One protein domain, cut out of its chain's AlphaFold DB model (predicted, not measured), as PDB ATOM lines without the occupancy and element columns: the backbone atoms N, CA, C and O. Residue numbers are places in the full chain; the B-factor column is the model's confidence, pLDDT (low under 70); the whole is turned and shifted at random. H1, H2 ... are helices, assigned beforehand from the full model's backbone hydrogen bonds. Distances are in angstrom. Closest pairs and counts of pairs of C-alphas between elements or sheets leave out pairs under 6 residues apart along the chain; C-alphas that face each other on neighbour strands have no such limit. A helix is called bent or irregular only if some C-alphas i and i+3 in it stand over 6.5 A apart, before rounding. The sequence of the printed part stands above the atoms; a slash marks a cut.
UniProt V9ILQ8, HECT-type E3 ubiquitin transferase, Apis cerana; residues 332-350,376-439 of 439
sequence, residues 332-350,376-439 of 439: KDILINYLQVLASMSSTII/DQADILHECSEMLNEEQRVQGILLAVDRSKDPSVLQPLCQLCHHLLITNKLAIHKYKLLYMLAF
ATOM      1  N   LYS A 332     -23.686  -3.941  -5.075       75.62
ATOM      2  CA  LYS A 332     -24.953  -3.809  -5.815       75.62
ATOM      3  C   LYS A 332     -25.148  -2.426  -6.445       75.62
ATOM      4  O   LYS A 332     -25.468  -2.338  -7.625       75.62
ATOM      5  N   ASP A 333     -24.859  -1.361  -5.700       78.88
ATOM      6  CA  ASP A 333     -25.058   0.015  -6.171       78.88
ATOM      7  C   ASP A 333     -24.221   0.346  -7.410       78.88
ATOM      8  O   ASP A 333     -24.663   1.085  -8.283       78.88
ATOM      9  N   ILE A 334     -23.002  -0.193  -7.516       80.62
ATOM     10  CA  ILE A 334     -22.141   0.053  -8.682       80.62
ATOM     11  C   ILE A 334     -22.712  -0.653  -9.915       80.62
ATOM     12  O   ILE A 334     -22.718  -0.059 -10.989       80.62
ATOM     13  N   LEU A 335     -23.240  -1.873  -9.758       81.06
ATOM     14  CA  LEU A 335     -23.880  -2.611 -10.847       81.06
ATOM     15  C   LEU A 335     -25.124  -1.883 -11.364       81.06
ATOM     16  O   LEU A 335     -25.262  -1.708 -12.571       81.06
ATOM     17  N   ILE A 336     -25.999  -1.429 -10.458       83.31
ATOM     18  CA  ILE A 336     -27.197  -0.657 -10.824       83.31
ATOM     19  C   ILE A 336     -26.781   0.598 -11.587       83.31
ATOM     20  O   ILE A 336     -27.296   0.853 -12.672       83.31
ATOM     21  N   ASN A 337     -25.802   1.341 -11.058       85.31
ATOM     22  CA  ASN A 337     -25.329   2.549 -11.714       85.31
ATOM     23  C   ASN A 337     -24.763   2.256 -13.113       85.31
ATOM     24  O   ASN A 337     -25.074   2.967 -14.062       85.31
ATOM     25  N   TYR A 338     -23.969   1.196 -13.260       86.94
ATOM     26  CA  TYR A 338     -23.401   0.800 -14.545       86.94
ATOM     27  C   TYR A 338     -24.479   0.423 -15.568       86.94
ATOM     28  O   TYR A 338     -24.460   0.927 -16.690       86.94
ATOM     29  N   LEU A 339     -25.460  -0.395 -15.177       84.94
ATOM     30  CA  LEU A 339     -26.549  -0.784 -16.072       84.94
ATOM     31  C   LEU A 339     -27.455   0.394 -16.430       84.94
ATOM     32  O   LEU A 339     -27.920   0.457 -17.561       84.94
ATOM     33  N   GLN A 340     -27.676   1.342 -15.515       87.06
ATOM     34  CA  GLN A 340     -28.391   2.588 -15.811       87.06
ATOM     35  C   GLN A 340     -27.666   3.424 -16.867       87.06
ATOM     36  O   GLN A 340     -28.304   3.856 -17.822       87.06
ATOM     37  N   VAL A 341     -26.340   3.578 -16.750       87.44
ATOM     38  CA  VAL A 341     -25.536   4.273 -17.768       87.44
ATOM     39  C   VAL A 341     -25.599   3.535 -19.105       87.44
ATOM     40  O   VAL A 341     -25.818   4.162 -20.135       87.44
ATOM     41  N   LEU A 342     -25.450   2.207 -19.135       86.62
ATOM     42  CA  LEU A 342     -25.576   1.455 -20.390       86.62
ATOM     43  C   LEU A 342     -26.977   1.575 -20.998       86.62
ATOM     44  O   LEU A 342     -27.116   1.739 -22.210       86.62
ATOM     45  N   ALA A 343     -28.023   1.508 -20.179       85.44
ATOM     46  CA  ALA A 343     -29.400   1.657 -20.624       85.44
ATOM     47  C   ALA A 343     -29.650   3.051 -21.210       85.44
ATOM     48  O   ALA A 343     -30.222   3.154 -22.292       85.44
ATOM     49  N   SER A 344     -29.169   4.115 -20.559       86.88
ATOM     50  CA  SER A 344     -29.302   5.477 -21.080       86.88
ATOM     51  C   SER A 344     -28.468   5.691 -22.342       86.88
ATOM     52  O   SER A 344     -28.933   6.322 -23.278       86.88
ATOM     53  N   MET A 345     -27.246   5.154 -22.395       85.19
ATOM     54  CA  MET A 345     -26.344   5.334 -23.536       85.19
ATOM     55  C   MET A 345     -26.746   4.479 -24.743       85.19
ATOM     56  O   MET A 345     -26.560   4.895 -25.878       85.19
ATOM     57  N   SER A 346     -27.355   3.311 -24.533       83.81
ATOM     58  CA  SER A 346     -27.816   2.435 -25.621       83.81
ATOM     59  C   SER A 346     -28.962   3.017 -26.449       83.81
ATOM     60  O   SER A 346     -29.183   2.552 -27.566       83.81
ATOM     61  N   SER A 347     -29.649   4.067 -25.980       82.44
ATOM     62  CA  SER A 347     -30.642   4.766 -26.803       82.44
ATOM     63  C   SER A 347     -30.018   5.389 -28.058       82.44
ATOM     64  O   SER A 347     -30.713   5.569 -29.050       82.44
ATOM     65  N   THR A 348     -28.705   5.665 -28.059       81.44
ATOM     66  CA  THR A 348     -27.991   6.184 -29.239       81.44
ATOM     67  C   THR A 348     -27.775   5.131 -30.325       81.44
ATOM     68  O   THR A 348     -27.345   5.478 -31.420       81.44
ATOM     69  N   ILE A 349     -28.005   3.848 -30.021       75.50
ATOM     70  CA  ILE A 349     -27.876   2.732 -30.970       75.50
ATOM     71  C   ILE A 349     -29.127   2.628 -31.851       75.50
ATOM     72  O   ILE A 349     -29.062   2.074 -32.947       75.50
ATOM     73  N   ILE A 350     -30.265   3.157 -31.388       70.44
ATOM     74  CA  ILE A 350     -31.505   3.165 -32.162       70.44
ATOM     75  C   ILE A 350     -31.261   4.025 -33.410       70.44
ATOM     76  O   ILE A 350     -30.940   5.209 -33.273       70.44
ATOM     77  N   ASP A 376     -18.162   7.569 -40.566       73.81
ATOM     78  CA  ASP A 376     -17.365   7.418 -39.346       73.81
ATOM     79  C   ASP A 376     -18.214   7.154 -38.084       73.81
ATOM     80  O   ASP A 376     -17.820   6.396 -37.200       73.81
ATOM     81  N   GLN A 377     -19.391   7.782 -37.955       79.25
ATOM     82  CA  GLN A 377     -20.297   7.551 -36.823       79.25
ATOM     83  C   GLN A 377     -20.990   6.191 -36.915       79.25
ATOM     84  O   GLN A 377     -21.225   5.565 -35.879       79.25
ATOM     85  N   ALA A 378     -21.301   5.733 -38.130       80.94
ATOM     86  CA  ALA A 378     -21.845   4.398 -38.353       80.94
ATOM     87  C   ALA A 378     -20.815   3.314 -37.989       80.94
ATOM     88  O   ALA A 378     -21.169   2.343 -37.317       80.94
ATOM     89  N   ASP A 379     -19.544   3.524 -38.337       83.94
ATOM     90  CA  ASP A 379     -18.448   2.618 -37.986       83.94
ATOM     91  C   ASP A 379     -18.246   2.554 -36.459       83.94
ATOM     92  O   ASP A 379     -18.201   1.470 -35.878       83.94
ATOM     93  N   ILE A 380     -18.252   3.702 -35.766       84.19
ATOM     94  CA  ILE A 380     -18.159   3.740 -34.293       84.19
ATOM     95  C   ILE A 380     -19.365   3.049 -33.634       84.19
ATOM     96  O   ILE A 380     -19.208   2.350 -32.632       84.19
ATOM     97  N   LEU A 381     -20.576   3.218 -34.174       84.75
ATOM     98  CA  LEU A 381     -21.772   2.518 -33.690       84.75
ATOM     99  C   LEU A 381     -21.676   0.999 -33.876       84.75
ATOM    100  O   LEU A 381     -22.137   0.238 -33.014       84.75
ATOM    101  N   HIS A 382     -21.076   0.556 -34.981       84.56
ATOM    102  CA  HIS A 382     -20.796  -0.854 -35.221       84.56
ATOM    103  C   HIS A 382     -19.812  -1.395 -34.178       84.56
ATOM    104  O   HIS A 382     -20.135  -2.376 -33.506       84.56
ATOM    105  N   GLU A 383     -18.687  -0.709 -33.956       85.62
ATOM    106  CA  GLU A 383     -17.710  -1.060 -32.912       85.62
ATOM    107  C   GLU A 383     -18.371  -1.104 -31.516       85.62
ATOM    108  O   GLU A 383     -18.166  -2.051 -30.756       85.62
ATOM    109  N   CYS A 384     -19.241  -0.141 -31.178       87.25
ATOM    110  CA  CYS A 384     -20.002  -0.157 -29.917       87.25
ATOM    111  C   CYS A 384     -20.890  -1.400 -29.784       87.25
ATOM    112  O   CYS A 384     -20.992  -1.980 -28.701       87.25
ATOM    113  N   SER A 385     -21.541  -1.804 -30.876       84.50
ATOM    114  CA  SER A 385     -22.401  -2.987 -30.900       84.50
ATOM    115  C   SER A 385     -21.600  -4.274 -30.716       84.50
ATOM    116  O   SER A 385     -22.063  -5.176 -30.019       84.50
ATOM    117  N   GLU A 386     -20.412  -4.366 -31.316       86.44
ATOM    118  CA  GLU A 386     -19.504  -5.501 -31.136       86.44
ATOM    119  C   GLU A 386     -18.971  -5.573 -29.708       86.44
ATOM    120  O   GLU A 386     -19.064  -6.634 -29.090       86.44
ATOM    121  N   MET A 387     -18.523  -4.443 -29.149       86.50
ATOM    122  CA  MET A 387     -18.095  -4.356 -27.753       86.50
ATOM    123  C   MET A 387     -19.217  -4.816 -26.811       86.50
ATOM    124  O   MET A 387     -19.020  -5.718 -25.997       86.50
ATOM    125  N   LEU A 388     -20.437  -4.285 -26.940       84.44
ATOM    126  CA  LEU A 388     -21.579  -4.729 -26.124       84.44
ATOM    127  C   LEU A 388     -21.844  -6.240 -26.219       84.44
ATOM    128  O   LEU A 388     -22.335  -6.838 -25.262       84.44
ATOM    129  N   ASN A 389     -21.513  -6.848 -27.357       85.25
ATOM    130  CA  ASN A 389     -21.703  -8.266 -27.634       85.25
ATOM    131  C   ASN A 389     -20.508  -9.154 -27.227       85.25
ATOM    132  O   ASN A 389     -20.516 -10.363 -27.487       85.25
ATOM    133  N   GLU A 390     -19.472  -8.588 -26.607       86.06
ATOM    134  CA  GLU A 390     -18.336  -9.348 -26.092       86.06
ATOM    135  C   GLU A 390     -18.779 -10.356 -25.029       86.06
ATOM    136  O   GLU A 390     -19.503 -10.043 -24.082       86.06
ATOM    137  N   GLU A 391     -18.294 -11.589 -25.156       82.31
ATOM    138  CA  GLU A 391     -18.720 -12.701 -24.305       82.31
ATOM    139  C   GLU A 391     -18.423 -12.460 -22.822       82.31
ATOM    140  O   GLU A 391     -19.276 -12.707 -21.974       82.31
ATOM    141  N   GLN A 392     -17.245 -11.911 -22.515       81.00
ATOM    142  CA  GLN A 392     -16.829 -11.624 -21.142       81.00
ATOM    143  C   GLN A 392     -17.740 -10.587 -20.473       81.00
ATOM    144  O   GLN A 392     -18.108 -10.752 -19.309       81.00
ATOM    145  N   ARG A 393     -18.145  -9.545 -21.212       84.44
ATOM    146  CA  ARG A 393     -19.058  -8.502 -20.729       84.44
ATOM    147  C   ARG A 393     -20.451  -9.064 -20.486       84.44
ATOM    148  O   ARG A 393     -21.003  -8.880 -19.405       84.44
ATOM    149  N   VAL A 394     -21.000  -9.786 -21.464       83.38
ATOM    150  CA  VAL A 394     -22.333 -10.394 -21.361       83.38
ATOM    151  C   VAL A 394     -22.398 -11.369 -20.185       83.38
ATOM    152  O   VAL A 394     -23.286 -11.253 -19.341       83.38
ATOM    153  N   GLN A 395     -21.420 -12.272 -20.060       81.38
ATOM    154  CA  GLN A 395     -21.334 -13.192 -18.923       81.38
ATOM    155  C   GLN A 395     -21.153 -12.442 -17.597       81.38
ATOM    156  O   GLN A 395     -21.783 -12.795 -16.601       81.38
ATOM    157  N   GLY A 396     -20.338 -11.383 -17.575       77.69
ATOM    158  CA  GLY A 396     -20.136 -10.539 -16.398       77.69
ATOM    159  C   GLY A 396     -21.425  -9.871 -15.916       77.69
ATOM    160  O   GLY A 396     -21.717  -9.908 -14.719       77.69
ATOM    161  N   ILE A 397     -22.220  -9.321 -16.837       81.00
ATOM    162  CA  ILE A 397     -23.524  -8.717 -16.538       81.00
ATOM    163  C   ILE A 397     -24.481  -9.774 -15.985       81.00
ATOM    164  O   ILE A 397     -25.034  -9.569 -14.907       81.00
ATOM    165  N   LEU A 398     -24.638 -10.915 -16.662       82.06
ATOM    166  CA  LEU A 398     -25.559 -11.976 -16.234       82.06
ATOM    167  C   LEU A 398     -25.196 -12.520 -14.846       82.06
ATOM    168  O   LEU A 398     -26.039 -12.544 -13.951       82.06
ATOM    169  N   LEU A 399     -23.917 -12.838 -14.613       79.69
ATOM    170  CA  LEU A 399     -23.438 -13.295 -13.306       79.69
ATOM    171  C   LEU A 399     -23.672 -12.257 -12.202       79.69
ATOM    172  O   LEU A 399     -23.966 -12.620 -11.061       79.69
ATOM    173  N   ALA A 400     -23.507 -10.968 -12.504       75.44
ATOM    174  CA  ALA A 400     -23.726  -9.902 -11.535       75.44
ATOM    175  C   ALA A 400     -25.221  -9.712 -11.219       75.44
ATOM    176  O   ALA A 400     -25.583  -9.536 -10.050       75.44
ATOM    177  N   VAL A 401     -26.087  -9.815 -12.231       79.56
ATOM    178  CA  VAL A 401     -27.549  -9.752 -12.091       79.56
ATOM    179  C   VAL A 401     -28.053 -10.928 -11.248       79.56
ATOM    180  O   VAL A 401     -28.700 -10.691 -10.223       79.56
ATOM    181  N   ASP A 402     -27.660 -12.162 -11.578       79.00
ATOM    182  CA  ASP A 402     -28.055 -13.386 -10.860       79.00
ATOM    183  C   ASP A 402     -27.657 -13.361  -9.379       79.00
ATOM    184  O   ASP A 402     -28.397 -13.813  -8.498       79.00
ATOM    185  N   ARG A 403     -26.481 -12.797  -9.073       75.88
ATOM    186  CA  ARG A 403     -25.990 -12.640  -7.695       75.88
ATOM    187  C   ARG A 403     -26.743 -11.569  -6.910       75.88
ATOM    188  O   ARG A 403     -26.861 -11.691  -5.691       75.88
ATOM    189  N   SER A 404     -27.217 -10.512  -7.569       71.56
ATOM    190  CA  SER A 404     -27.843  -9.367  -6.898       71.56
ATOM    191  C   SER A 404     -29.245  -9.680  -6.351       71.56
ATOM    192  O   SER A 404     -29.570  -9.210  -5.255       71.56
ATOM    193  N   LYS A 405     -30.030 -10.498  -7.083       69.44
ATOM    194  CA  LYS A 405     -31.444 -10.866  -6.826       69.44
ATOM    195  C   LYS A 405     -32.380  -9.683  -6.531       69.44
ATOM    196  O   LYS A 405     -33.424  -9.860  -5.906       69.44
ATOM    197  N   ASP A 406     -32.000  -8.480  -6.945       73.50
ATOM    198  CA  ASP A 406     -32.711  -7.242  -6.643       73.50
ATOM    199  C   ASP A 406     -33.546  -6.806  -7.862       73.50
ATOM    200  O   ASP A 406     -32.991  -6.687  -8.959       73.50
ATOM    201  N   PRO A 407     -34.862  -6.558  -7.716       76.75
ATOM    202  CA  PRO A 407     -35.707  -6.138  -8.833       76.75
ATOM    203  C   PRO A 407     -35.275  -4.800  -9.451       76.75
ATOM    204  O   PRO A 407     -35.540  -4.566 -10.628       76.75
ATOM    205  N   SER A 408     -34.587  -3.931  -8.703       80.00
ATOM    206  CA  SER A 408     -34.111  -2.634  -9.209       80.00
ATOM    207  C   SER A 408     -33.068  -2.755 -10.328       80.00
ATOM    208  O   SER A 408     -32.947  -1.857 -11.159       80.00
ATOM    209  N   VAL A 409     -32.358  -3.885 -10.395       80.94
ATOM    210  CA  VAL A 409     -31.376  -4.193 -11.448       80.94
ATOM    211  C   VAL A 409     -32.066  -4.564 -12.767       80.94
ATOM    212  O   VAL A 409     -31.509  -4.348 -13.845       80.94
ATOM    213  N   LEU A 410     -33.294  -5.091 -12.698       82.56
ATOM    214  CA  LEU A 410     -34.022  -5.583 -13.868       82.56
ATOM    215  C   LEU A 410     -34.506  -4.451 -14.771       82.56
ATOM    216  O   LEU A 410     -34.455  -4.597 -15.986       82.56
ATOM    217  N   GLN A 411     -34.938  -3.317 -14.214       86.31
ATOM    218  CA  GLN A 411     -35.457  -2.211 -15.024       86.31
ATOM    219  C   GLN A 411     -34.408  -1.671 -16.024       86.31
ATOM    220  O   GLN A 411     -34.715  -1.643 -17.219       86.31
ATOM    221  N   PRO A 412     -33.174  -1.305 -15.612       83.50
ATOM    222  CA  PRO A 412     -32.130  -0.891 -16.553       83.50
ATOM    223  C   PRO A 412     -31.750  -1.991 -17.551       83.50
ATOM    224  O   PRO A 412     -31.536  -1.713 -18.729       83.50
ATOM    225  N   LEU A 413     -31.712  -3.254 -17.110       85.25
ATOM    226  CA  LEU A 413     -31.411  -4.386 -17.987       85.25
ATOM    227  C   LEU A 413     -32.481  -4.565 -19.076       85.25
ATOM    228  O   LEU A 413     -32.146  -4.736 -20.249       85.25
ATOM    229  N   CYS A 414     -33.762  -4.486 -18.712       85.69
ATOM    230  CA  CYS A 414     -34.874  -4.551 -19.654       85.69
ATOM    231  C   CYS A 414     -34.838  -3.386 -20.646       85.69
ATOM    232  O   CYS A 414     -35.090  -3.601 -21.828       85.69
ATOM    233  N   GLN A 415     -34.490  -2.178 -20.195       85.88
ATOM    234  CA  GLN A 415     -34.356  -1.016 -21.073       85.88
ATOM    235  C   GLN A 415     -33.214  -1.193 -22.086       85.88
ATOM    236  O   GLN A 415     -33.416  -0.959 -23.276       85.88
ATOM    237  N   LEU A 416     -32.051  -1.686 -21.649       85.38
ATOM    238  CA  LEU A 416     -30.950  -2.044 -22.548       85.38
ATOM    239  C   LEU A 416     -31.388  -3.097 -23.580       85.38
ATOM    240  O   LEU A 416     -31.169  -2.925 -24.778       85.38
ATOM    241  N   CYS A 417     -32.055  -4.166 -23.134       84.31
ATOM    242  CA  CYS A 417     -32.565  -5.212 -24.024       84.31
ATOM    243  C   CYS A 417     -33.591  -4.665 -25.024       84.31
ATOM    244  O   CYS A 417     -33.565  -5.032 -26.195       84.31
ATOM    245  N   HIS A 418     -34.474  -3.770 -24.579       85.44
ATOM    246  CA  HIS A 418     -35.472  -3.125 -25.423       85.44
ATOM    247  C   HIS A 418     -34.825  -2.299 -26.539       85.44
ATOM    248  O   HIS A 418     -35.200  -2.462 -27.700       85.44
ATOM    249  N   HIS A 419     -33.816  -1.485 -26.214       83.19
ATOM    250  CA  HIS A 419     -33.076  -0.729 -27.225       83.19
ATOM    251  C   HIS A 419     -32.418  -1.665 -28.247       83.19
ATOM    252  O   HIS A 419     -32.583  -1.456 -29.444       83.19
ATOM    253  N   LEU A 420     -31.768  -2.749 -27.802       82.31
ATOM    254  CA  LEU A 420     -31.151  -3.734 -28.703       82.31
ATOM    255  C   LEU A 420     -32.169  -4.460 -29.603       82.31
ATOM    256  O   LEU A 420     -31.864  -4.744 -30.763       82.31
ATOM    257  N   LEU A 421     -33.367  -4.759 -29.087       82.44
ATOM    258  CA  LEU A 421     -34.450  -5.398 -29.845       82.44
ATOM    259  C   LEU A 421     -35.016  -4.486 -30.940       82.44
ATOM    260  O   LEU A 421     -35.332  -4.973 -32.024       82.44
ATOM    261  N   ILE A 422     -35.124  -3.179 -30.682       81.69
ATOM    262  CA  ILE A 422     -35.611  -2.205 -31.671       81.69
ATOM    263  C   ILE A 422     -34.620  -2.060 -32.833       81.69
ATOM    264  O   ILE A 422     -35.035  -1.908 -33.981       81.69
ATOM    265  N   THR A 423     -33.316  -2.149 -32.562       73.75
ATOM    266  CA  THR A 423     -32.267  -1.919 -33.565       73.75
ATOM    267  C   THR A 423     -32.291  -2.926 -34.720       73.75
ATOM    268  O   THR A 423     -31.895  -2.587 -35.835       73.75
ATOM    269  N   ASN A 424     -32.713  -4.179 -34.499       70.19
ATOM    270  CA  ASN A 424     -32.669  -5.205 -35.544       70.19
ATOM    271  C   ASN A 424     -33.802  -6.235 -35.426       70.19
ATOM    272  O   ASN A 424     -34.010  -6.834 -34.376       70.19
ATOM    273  N   LYS A 425     -34.454  -6.549 -36.554       67.38
ATOM    274  CA  LYS A 425     -35.486  -7.598 -36.645       67.38
ATOM    275  C   LYS A 425     -34.993  -8.988 -36.201       67.38
ATOM    276  O   LYS A 425     -35.802  -9.795 -35.760       67.38
ATOM    277  N   LEU A 426     -33.688  -9.267 -36.296       73.31
ATOM    278  CA  LEU A 426     -33.037 -10.506 -35.838       73.31
ATOM    279  C   LEU A 426     -32.161 -10.297 -34.587       73.31
ATOM    280  O   LEU A 426     -31.220 -11.056 -34.350       73.31
ATOM    281  N   ALA A 427     -32.445  -9.270 -33.776       75.56
ATOM    282  CA  ALA A 427     -31.639  -8.893 -32.612       75.56
ATOM    283  C   ALA A 427     -31.362 -10.053 -31.638       75.56
ATOM    284  O   ALA A 427     -30.243 -10.165 -31.144       75.56
ATOM    285  N   ILE A 428     -32.328 -10.955 -31.423       71.25
ATOM    286  CA  ILE A 428     -32.184 -12.112 -30.518       71.25
ATOM    287  C   ILE A 428     -31.038 -13.039 -30.950       71.25
ATOM    288  O   ILE A 428     -30.320 -13.557 -30.105       71.25
ATOM    289  N   HIS A 429     -30.828 -13.226 -32.255       70.81
ATOM    290  CA  HIS A 429     -29.744 -14.069 -32.771       70.81
ATOM    291  C   HIS A 429     -28.418 -13.313 -32.919       70.81
ATOM    292  O   HIS A 429     -27.359 -13.933 -32.947       70.81
ATOM    293  N   LYS A 430     -28.468 -11.980 -33.024       76.31
ATOM    294  CA  LYS A 430     -27.285 -11.130 -33.209       76.31
ATOM    295  C   LYS A 430     -26.597 -10.786 -31.884       76.31
ATOM    296  O   LYS A 430     -25.369 -10.749 -31.831       76.31
ATOM    297  N   TYR A 431     -27.371 -10.541 -30.829       80.56
ATOM    298  CA  TYR A 431     -26.855 -10.140 -29.522       80.56
ATOM    299  C   TYR A 431     -26.886 -11.313 -28.538       80.56
ATOM    300  O   TYR A 431     -27.954 -11.777 -28.138       80.56
ATOM    301  N   LYS A 432     -25.705 -11.748 -28.089       81.56
ATOM    302  CA  LYS A 432     -25.496 -12.820 -27.106       81.56
ATOM    303  C   LYS A 432     -26.269 -12.574 -25.813       81.56
ATOM    304  O   LYS A 432     -26.798 -13.523 -25.252       81.56
ATOM    305  N   LEU A 433     -26.382 -11.317 -25.368       81.44
ATOM    306  CA  LEU A 433     -27.157 -10.966 -24.174       81.44
ATOM    307  C   LEU A 433     -28.635 -11.353 -24.316       81.44
ATOM    308  O   LEU A 433     -29.192 -11.968 -23.415       81.44
ATOM    309  N   LEU A 434     -29.258 -11.026 -25.454       81.88
ATOM    310  CA  LEU A 434     -30.654 -11.381 -25.722       81.88
ATOM    311  C   LEU A 434     -30.813 -12.890 -25.908       81.88
ATOM    312  O   LEU A 434     -31.770 -13.466 -25.403       81.88
ATOM    313  N   TYR A 435     -29.861 -13.521 -26.596       83.12
ATOM    314  CA  TYR A 435     -29.853 -14.966 -26.800       83.12
ATOM    315  C   TYR A 435     -29.808 -15.732 -25.468       83.12
ATOM    316  O   TYR A 435     -30.656 -16.583 -25.237       83.12
ATOM    317  N   MET A 436     -28.874 -15.383 -24.576       81.44
ATOM    318  CA  MET A 436     -28.689 -16.040 -23.272       81.44
ATOM    319  C   MET A 436     -29.791 -15.736 -22.248       81.44
ATOM    320  O   MET A 436     -29.894 -16.426 -21.243       81.44
ATOM    321  N   LEU A 437     -30.568 -14.665 -22.440       81.31
ATOM    322  CA  LEU A 437     -31.738 -14.376 -21.603       81.31
ATOM    323  C   LEU A 437     -33.002 -15.083 -22.110       81.31
ATOM    324  O   LEU A 437     -33.930 -15.298 -21.333       81.31
ATOM    325  N   ALA A 438     -33.065 -15.395 -23.408       77.19
ATOM    326  CA  ALA A 438     -34.217 -16.032 -24.042       77.19
ATOM    327  C   ALA A 438     -34.177 -17.569 -23.981       77.19
ATOM    328  O   ALA A 438     -35.241 -18.192 -23.959       77.19
ATOM    329  N   PHE A 439     -32.977 -18.159 -23.975       70.56
ATOM    330  CA  PHE A 439     -32.714 -19.602 -23.945       70.56
ATOM    331  C   PHE A 439     -31.778 -19.938 -22.789       70.56
ATOM    332  O   PHE A 439     -31.985 -21.013 -22.179       70.56
TER     333      PHE A 439
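This is residues 332 to 350 and 376 to 439 of the 439 residues of the protein "HECT-type E3 ubiquitin transferase" of Apis cerana (UniProt V9ILQ8). Two long helices, H1 and H4, lie side by side and run the same way, while H2 and H3 run back past them as a broken line, loosely set, with H2 reaching beyond the end of H1. The short H5 and H6 fold back after H4, and H6 bridges the start of H3 and the side of H4. The printed part has 83 residues with six named helices, H1 to H6 in chain order, and no named strand; the class is all helix. It is compact, with a radius of gyration of the C-alphas of 12.4 A and spans of 38 by 26 by 21 A.

H1, residues 332 to 349, is the longest helix, 26.2 A from C-alpha 332 at (-24.953, -3.809, -5.815) to C-alpha 349. H4, residues 407 to 423, measures 25.3 A; it is neither bent nor irregular, but only just: C-alphas 409 and 412 are 6.1 A apart. H3, residues 391 to 404, measures 19.9 A, and H2, residues 376 to 388, 18.4 A. H5 is residues 427 to 430, 4.9 A, and H6 is residues 432 to 438, 9.8 A, ending with C-alpha 438 at (-34.217, -16.032, -24.042).

H1 and H4 touch at a shallow tilt of 18 degrees, the same way; their closest C-alphas, Ala 343 and Leu 416, are 4.4 A apart. H2 touches no helix but is near H1, with C-alphas 349 and 381 closest at 6.7 A. H3 and H4 are close but not clearly touching, at 31 degrees, opposite ways; Val 401 and Val 409 have the closest C-alphas, 6.8 A. With residues 391 to 394 alone, H3 only just touches H6 over 3 pairs of C-alphas within 8 A, closest Val 394 and Leu 433 at 5.6 A. H5 touches H6 only at the corner, with the C-alphas of Ile 428 and Leu 434 closest at 5.1 A. H1 and H6 are apart. Every O i to N i+4 pair is within hydrogen-bond range in H2, H3 and H6, against 11 of 14 in H1 and 11 of 13 in H4; H5 is too short for such a pair.

The C-alphas farthest apart, Asp 376 and Lys 405, are 39.9 A apart. Residues 351 to 375 are not printed, and C-alphas 350 and 376 are 16.4 A apart across the cut; the links printed whole are tight. Residues 405 and 425 have pLDDT under 70.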